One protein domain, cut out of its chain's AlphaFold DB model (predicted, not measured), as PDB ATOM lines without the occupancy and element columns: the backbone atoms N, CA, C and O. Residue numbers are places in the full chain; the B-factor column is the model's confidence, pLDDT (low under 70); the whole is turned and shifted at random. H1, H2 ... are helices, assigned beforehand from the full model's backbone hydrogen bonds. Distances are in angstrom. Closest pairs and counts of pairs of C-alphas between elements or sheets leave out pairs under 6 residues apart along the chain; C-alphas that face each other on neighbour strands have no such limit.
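AT A GLANCE: This is residues 2 to 55 of the 344 residues of the protein "NAD(P)-binding protein" of Acidimicrobiaceae bacterium (UniProt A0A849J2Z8). There is little regular structure: two short helices, H1 and then H2, lead to one end of an elongated shape, and a long stretch with no named element, residues 18 to 55, folds back past them, loops round at the far end near Val 36 and returns to the middle, its last residues to one side. The printed part has 54 residues, 12 of them in the two helices, with no named strand; the class is all helix. It is only just compact, close to loose, with a radius of gyration of the C-alphas of 11.9 A, and only just elongated, spanning 39 by 25 by 14 A.

HOW THE PARTS SIT: H1, residues 3 to 7, and H2, residues 11 to 17, are close but not clearly touching; their closest C-alphas, those of Leu 5 and Leu 11, are 6.5 A apart. In H1 and H2 every O i to N i+4 pair is within hydrogen-bond range.

IN THESE COORDINATES: H1 begins at C-alpha 3 (-44.593, -51.873, 27.213) and is 6.1 A long from first to last C-alpha. H2, 10.0 A long, ends at C-alpha 17 (-35.239, -40.026, 41.675).

THE WHOLE: The C-alphas of Gly 18 and Val 36, the two farthest apart, are 39.1 A apart. The link from H1 to H2 is tight. The printed part has no cut, and no printed residue is under 70 in pLDDT.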
ATOM      1  N   THR A   2     -43.841 -54.775  30.465       91.88
ATOM      2  CA  THR A   2     -43.110 -54.840  29.181       91.88
ATOM      3  C   THR A   2     -43.189 -53.502  28.453       91.88
ATOM      4  O   THR A   2     -42.217 -52.763  28.409       91.88
ATOM      5  N   ARG A   3     -44.384 -53.111  27.989       94.62
ATOM      6  CA  ARG A   3     -44.593 -51.873  27.213       94.62
ATOM      7  C   ARG A   3     -44.178 -50.591  27.941       94.62
ATOM      8  O   ARG A   3     -43.751 -49.649  27.290       94.62
ATOM      9  N   ALA A   4     -44.264 -50.566  29.271       94.56
ATOM     10  CA  ALA A   4     -43.779 -49.440  30.068       94.56
ATOM     11  C   ALA A   4     -42.253 -49.260  29.967       94.56
ATOM     12  O   ALA A   4     -41.796 -48.132  29.883       94.56
ATOM     13  N   LEU A   5     -41.480 -50.352  29.907       95.00
ATOM     14  CA  LEU A   5     -40.023 -50.291  29.736       95.00
ATOM     15  C   LEU A   5     -39.614 -49.985  28.289       95.00
ATOM     16  O   LEU A   5     -38.564 -49.396  28.068       95.00
ATOM     17  N   ILE A   6     -40.449 -50.346  27.306       95.56
ATOM     18  CA  ILE A   6     -40.266 -49.911  25.910       95.56
ATOM     19  C   ILE A   6     -40.500 -48.392  25.806       95.56
ATOM     20  O   ILE A   6     -39.744 -47.686  25.142       95.56
ATOM     21  N   ALA A   7     -41.537 -47.882  26.477       95.25
ATOM     22  CA  ALA A   7     -41.842 -46.454  26.518       95.25
ATOM     23  C   ALA A   7     -40.794 -45.641  27.298       95.25
ATOM     24  O   ALA A   7     -40.477 -44.533  26.888       95.25
ATOM     25  N   ASP A   8     -40.228 -46.179  28.381       95.00
ATOM     26  CA  ASP A   8     -39.142 -45.529  29.116       95.00
ATOM     27  C   ASP A   8     -38.122 -46.552  29.632       95.00
ATOM     28  O   ASP A   8     -38.346 -47.242  30.631       95.00
ATOM     29  N   ALA A   9     -36.956 -46.614  28.988       94.56
ATOM     30  CA  ALA A   9     -35.867 -47.489  29.420       94.56
ATOM     31  C   ALA A   9     -35.295 -47.091  30.799       94.56
ATOM     32  O   ALA A   9     -34.712 -47.921  31.495       94.56
ATOM     33  N   ASN A  10     -35.481 -45.834  31.219       94.75
ATOM     34  CA  ASN A  10     -35.031 -45.306  32.505       94.75
ATOM     35  C   ASN A  10     -36.159 -45.224  33.544       94.75
ATOM     36  O   ASN A  10     -35.938 -44.654  34.611       94.75
ATOM     37  N   LEU A  11     -37.324 -45.832  33.282       95.44
ATOM     38  CA  LEU A  11     -38.508 -45.814  34.151       95.44
ATOM     39  C   LEU A  11     -38.173 -45.983  35.638       95.44
ATOM     40  O   LEU A  11     -38.571 -45.170  36.464       95.44
ATOM     41  N   ILE A  12     -37.414 -47.028  35.977       95.50
ATOM     42  CA  ILE A  12     -37.075 -47.346  37.371       95.50
ATOM     43  C   ILE A  12     -36.201 -46.246  37.986       95.50
ATOM     44  O   ILE A  12     -36.457 -45.827  39.112       95.50
ATOM     45  N   LYS A  13     -35.198 -45.756  37.246       96.50
ATOM     46  CA  LYS A  13     -34.280 -44.712  37.724       96.50
ATOM     47  C   LYS A  13     -35.019 -43.401  37.985       96.50
ATOM     48  O   LYS A  13     -34.828 -42.812  39.042       96.50
ATOM     49  N   LYS A  14     -35.890 -42.989  37.059       95.06
ATOM     50  CA  LYS A  14     -36.690 -41.763  37.188       95.06
ATOM     51  C   LYS A  14     -37.614 -41.820  38.396       95.06
ATOM     52  O   LYS A  14     -37.566 -40.939  39.244       95.06
ATOM     53  N   VAL A  15     -38.358 -42.920  38.544       95.38
ATOM     54  CA  VAL A  15     -39.253 -43.119  39.695       95.38
ATOM     55  C   VAL A  15     -38.484 -43.075  41.019       95.38
ATOM     56  O   VAL A  15     -38.945 -42.449  41.969       95.38
ATOM     57  N   GLN A  16     -37.298 -43.689  41.097       97.19
ATOM     58  CA  GLN A  16     -36.451 -43.627  42.297       97.19
ATOM     59  C   GLN A  16     -35.924 -42.217  42.595       97.19
ATOM     60  O   GLN A  16     -35.753 -41.872  43.762       97.19
ATOM     61  N   ALA A  17     -35.675 -41.415  41.560       96.50
ATOM     62  CA  ALA A  17     -35.239 -40.026  41.675       96.50
ATOM     63  C   ALA A  17     -36.392 -39.035  41.930       96.50
ATOM     64  O   ALA A  17     -36.137 -37.853  42.143       96.50
ATOM     65  N   GLY A  18     -37.652 -39.494  41.923       94.56
ATOM     66  CA  GLY A  18     -38.827 -38.621  41.998       94.56
ATOM     67  C   GLY A  18     -39.097 -37.834  40.708       94.56
ATOM     68  O   GLY A  18     -39.841 -36.858  40.738       94.56
ATOM     69  N   GLU A  19     -38.494 -38.243  39.590       90.81
ATOM     70  CA  GLU A  19     -38.719 -37.685  38.255       90.81
ATOM     71  C   GLU A  19     -39.911 -38.367  37.569       90.81
ATOM     72  O   GLU A  19     -40.183 -39.550  37.796       90.81
ATOM     73  N   ASP A  20     -40.595 -37.644  36.678       88.75
ATOM     74  CA  ASP A  20     -41.741 -38.174  35.934       88.75
ATOM     75  C   ASP A  20     -41.287 -39.080  34.768       88.75
ATOM     76  O   ASP A  20     -40.536 -38.643  33.883       88.75
ATOM     77  N   PRO A  21     -41.686 -40.364  34.737       90.88
ATOM     78  CA  PRO A  21     -41.345 -41.257  33.638       90.88
ATOM     79  C   PRO A  21     -42.289 -41.116  32.436       90.88
ATOM     80  O   PRO A  21     -43.440 -40.704  32.551       90.88
ATOM     81  N   ILE A  22     -41.847 -41.580  31.264       89.69
ATOM     82  CA  ILE A  22     -42.713 -41.667  30.081       89.69
ATOM     83  C   ILE A  22     -43.739 -42.797  30.284       89.69
ATOM     84  O   ILE A  22     -43.456 -43.985  30.112       89.69
ATOM     85  N   GLY A  23     -44.964 -42.422  30.656       89.81
ATOM     86  CA  GLY A  23     -46.071 -43.354  30.868       89.81
ATOM     87  C   GLY A  23     -46.596 -43.967  29.566       89.81
ATOM     88  O   GLY A  23     -47.069 -43.264  28.677       89.81
ATOM     89  N   CYS A  24     -46.575 -45.299  29.451       93.50
ATOM     90  CA  CYS A  24     -47.137 -45.994  28.290       93.50
ATOM     91  C   CYS A  24     -48.638 -45.696  28.117       93.50
ATOM     92  O   CYS A  24     -49.444 -45.942  29.013       93.50
ATOM     93  N   VAL A  25     -49.032 -45.275  26.914       91.81
ATOM     94  CA  VAL A  25     -50.425 -44.924  26.581       91.81
ATOM     95  C   VAL A  25     -51.278 -46.110  26.139       91.81
ATOM     96  O   VAL A  25     -52.448 -45.922  25.821       91.81
ATOM     97  N   LEU A  26     -50.724 -47.325  26.139       91.00
ATOM     98  CA  LEU A  26     -51.404 -48.564  25.740       91.00
ATOM     99  C   LEU A  26     -51.919 -48.560  24.286       91.00
ATOM    100  O   LEU A  26     -52.916 -49.208  24.001       91.00
ATOM    101  N   CYS A  27     -51.256 -47.842  23.374       90.19
ATOM    102  CA  CYS A  27     -51.729 -47.687  21.993       90.19
ATOM    103  C   CYS A  27     -51.452 -48.896  21.083       90.19
ATOM    104  O   CYS A  27     -52.061 -48.994  20.022       90.19
ATOM    105  N   ASN A  28     -50.503 -49.764  21.462       90.81
ATOM    106  CA  ASN A  28     -50.054 -50.927  20.687       90.81
ATOM    107  C   ASN A  28     -49.717 -50.622  19.209       90.81
ATOM    108  O   ASN A  28     -49.784 -51.512  18.379       90.81
ATOM    109  N   GLN A  29     -49.337 -49.388  18.862       88.94
ATOM    110  CA  GLN A  29     -49.106 -49.006  17.458       88.94
ATOM    111  C   GLN A  29     -47.773 -49.526  16.912       88.94
ATOM    112  O   GLN A  29     -47.695 -49.953  15.768       88.94
ATOM    113  N   ALA A  30     -46.727 -49.479  17.740       90.94
ATOM    114  CA  ALA A  30     -45.361 -49.821  17.340       90.94
ATOM    115  C   ALA A  30     -44.755 -50.971  18.157       90.94
ATOM    116  O   ALA A  30     -43.751 -51.552  17.762       90.94
ATOM    117  N   CYS A  31     -45.370 -51.343  19.283       92.25
ATOM    118  CA  CYS A  31     -44.918 -52.442  20.138       92.25
ATOM    119  C   CYS A  31     -45.641 -53.764  19.820       92.25
ATOM    120  O   CYS A  31     -46.010 -54.519  20.721       92.25
ATOM    121  N   LEU A  32     -45.872 -54.000  18.528       84.81
ATOM    122  CA  LEU A  32     -46.658 -55.095  17.962       84.81
ATOM    123  C   LEU A  32     -45.908 -56.434  18.018       84.81
ATOM    124  O   LEU A  32     -45.268 -56.834  17.053       84.81
ATOM    125  N   VAL A  33     -45.994 -57.135  19.149       74.81
ATOM    126  CA  VAL A  33     -45.291 -58.421  19.349       74.81
ATOM    127  C   VAL A  33     -45.968 -59.628  18.682       74.81
ATOM    128  O   VAL A  33     -45.333 -60.667  18.549       74.81
ATOM    129  N   GLU A  34     -47.233 -59.507  18.268       71.88
ATOM    130  CA  GLU A  34     -48.016 -60.595  17.643       71.88
ATOM    131  C   GLU A  34     -48.240 -60.394  16.134       71.88
ATOM    132  O   GLU A  34     -48.959 -61.164  15.498       71.88
ATOM    133  N   ASP A  35     -47.636 -59.362  15.536       80.38
ATOM    134  CA  ASP A  35     -47.758 -59.130  14.096       80.38
ATOM    135  C   ASP A  35     -46.862 -60.111  13.320       80.38
ATOM    136  O   ASP A  35     -45.653 -60.192  13.540       80.38
ATOM    137  N   VAL A  36     -47.458 -60.856  12.383       83.31
ATOM    138  CA  VAL A  36     -46.776 -61.885  11.574       83.31
ATOM    139  C   VAL A  36     -45.673 -61.330  10.671       83.31
ATOM    140  O   VAL A  36     -44.810 -62.088  10.231       83.31
ATOM    141  N   SER A  37     -45.684 -60.024  10.386       84.38
ATOM    142  CA  SER A  37     -44.596 -59.358   9.665       84.38
ATOM    143  C   SER A  37     -43.339 -59.174  10.519       84.38
ATOM    144  O   SER A  37     -42.296 -58.823   9.970       84.38
ATOM    145  N   ASN A  38     -43.425 -59.442  11.829       85.88
ATOM    146  CA  ASN A  38     -42.352 -59.288  12.807       85.88
ATOM    147  C   ASN A  38     -41.634 -57.928  12.673       85.88
ATOM    148  O   ASN A  38     -40.426 -57.886  12.411       85.88
ATOM    149  N   PRO A  39     -42.373 -56.805  12.780       88.56
ATOM    150  CA  PRO A  39     -41.783 -55.484  12.648       88.56
ATOM    151  C   PRO A  39     -40.834 -55.198  13.818       88.56
ATOM    152  O   PRO A  39     -40.934 -55.798  14.890       88.56
ATOM    153  N   ILE A  40     -39.933 -54.229  13.635       91.19
ATOM    154  CA  ILE A  40     -39.111 -53.723  14.741       91.19
ATOM    155  C   ILE A  40     -40.046 -53.190  15.832       91.19
ATOM    156  O   ILE A  40     -40.855 -52.293  15.590       91.19
ATOM    157  N   ILE A  41     -39.912 -53.741  17.037       93.19
ATOM    158  CA  ILE A  41     -40.635 -53.268  18.215       93.19
ATOM    159  C   ILE A  41     -40.138 -51.864  18.550       93.19
ATOM    160  O   ILE A  41     -38.959 -51.665  18.826       93.19
ATOM    161  N   SER A  42     -41.057 -50.906  18.577       94.31
ATOM    162  CA  SER A  42     -40.774 -49.514  18.921       94.31
ATOM    163  C   SER A  42     -41.893 -48.918  19.789       94.31
ATOM    164  O   SER A  42     -42.765 -49.631  20.300       94.31
ATOM    165  N   CYS A  43     -41.876 -47.604  20.007       94.31
ATOM    166  CA  CYS A  43     -42.882 -46.895  20.785       94.31
ATOM    167  C   CYS A  43     -43.248 -45.551  20.153       94.31
ATOM    168  O   CYS A  43     -42.409 -44.850  19.597       94.31
ATOM    169  N   GLN A  44     -44.511 -45.161  20.315       92.31
ATOM    170  CA  GLN A  44     -44.994 -43.836  19.932       92.31
ATOM    171  C   GLN A  44     -44.441 -42.722  20.823       92.31
ATOM    172  O   GLN A  44     -44.262 -41.608  20.359       92.31
ATOM    173  N   LEU A  45     -44.207 -42.995  22.107       92.56
ATOM    174  CA  LEU A  45     -43.687 -41.985  23.038       92.56
ATOM    175  C   LEU A  45     -42.167 -42.057  23.216       92.56
ATOM    176  O   LEU A  45     -41.565 -41.145  23.770       92.56
ATOM    177  N   ASN A  46     -41.553 -43.139  22.738       94.31
ATOM    178  CA  ASN A  46     -40.108 -43.314  22.689       94.31
ATOM    179  C   ASN A  46     -39.715 -43.862  21.311       94.31
ATOM    180  O   ASN A  46     -39.549 -45.076  21.157       94.31
ATOM    181  N   PRO A  47     -39.592 -42.989  20.298       93.62
ATOM    182  CA  PRO A  47     -39.327 -43.427  18.930       93.62
ATOM    183  C   PRO A  47     -37.888 -43.921  18.718       93.62
ATOM    184  O   PRO A  47     -37.574 -44.410  17.636       93.62
ATOM    185  N   ASP A  48     -37.022 -43.805  19.735       93.00
ATOM    186  CA  ASP A  48     -35.681 -44.396  19.744       93.00
ATOM    187  C   ASP A  48     -35.700 -45.888  20.133       93.00
ATOM    188  O   ASP A  48     -34.733 -46.597  19.855       93.00
ATOM    189  N   ALA A  49     -36.784 -46.392  20.745       94.31
ATOM    190  CA  ALA A  49     -36.916 -47.813  21.070       94.31
ATOM    191  C   ALA A  49     -36.830 -48.672  19.800       94.31
ATOM    192  O   ALA A  49     -37.559 -48.421  18.834       94.31
ATOM    193  N   GLY A  50     -35.951 -49.677  19.815       93.56
ATOM    194  CA  GLY A  50     -35.663 -50.537  18.662       93.56
ATOM    195  C   GLY A  50     -34.706 -49.924  17.631       93.56
ATOM    196  O   GLY A  50     -34.389 -50.573  16.634       93.56
ATOM    197  N   TYR A  51     -34.241 -48.692  17.853       92.94
ATOM    198  CA  TYR A  51     -33.316 -47.958  16.985       92.94
ATOM    199  C   TYR A  51     -32.101 -47.419  17.754       92.94
ATOM    200  O   TYR A  51     -31.448 -46.478  17.313       92.94
ATOM    201  N   GLU A  52     -31.766 -48.013  18.898       92.00
ATOM    202  CA  GLU A  52     -30.727 -47.522  19.806       92.00
ATOM    203  C   GLU A  52     -29.335 -47.499  19.153       92.00
ATOM    204  O   GLU A  52     -28.512 -46.646  19.478       92.00
ATOM    205  N   LEU A  53     -29.074 -48.432  18.228       89.38
ATOM    206  CA  LEU A  53     -27.800 -48.548  17.508       89.38
ATOM    207  C   LEU A  53     -27.761 -47.734  16.208       89.38
ATOM    208  O   LEU A  53     -26.695 -47.275  15.806       89.38
ATOM    209  N   GLU A  54     -28.907 -47.566  15.547       85.69
ATOM    210  CA  GLU A  54     -29.041 -46.836  14.280       85.69
ATOM    211  C   GLU A  54     -30.258 -45.888  14.351       85.69
ATOM    212  O   GLU A  54     -31.320 -46.171  13.784       85.69
ATOM    213  N   PRO A  55     -30.134 -44.752  15.068       81.62
ATOM    214  CA  PRO A  55     -31.266 -43.876  15.388       81.62
ATOM    215  C   PRO A  55     -31.848 -43.156  14.168       81.62
ATOM    216  O   PRO A  55     -33.037 -42.818  14.165       81.62
TER     217      PRO A  55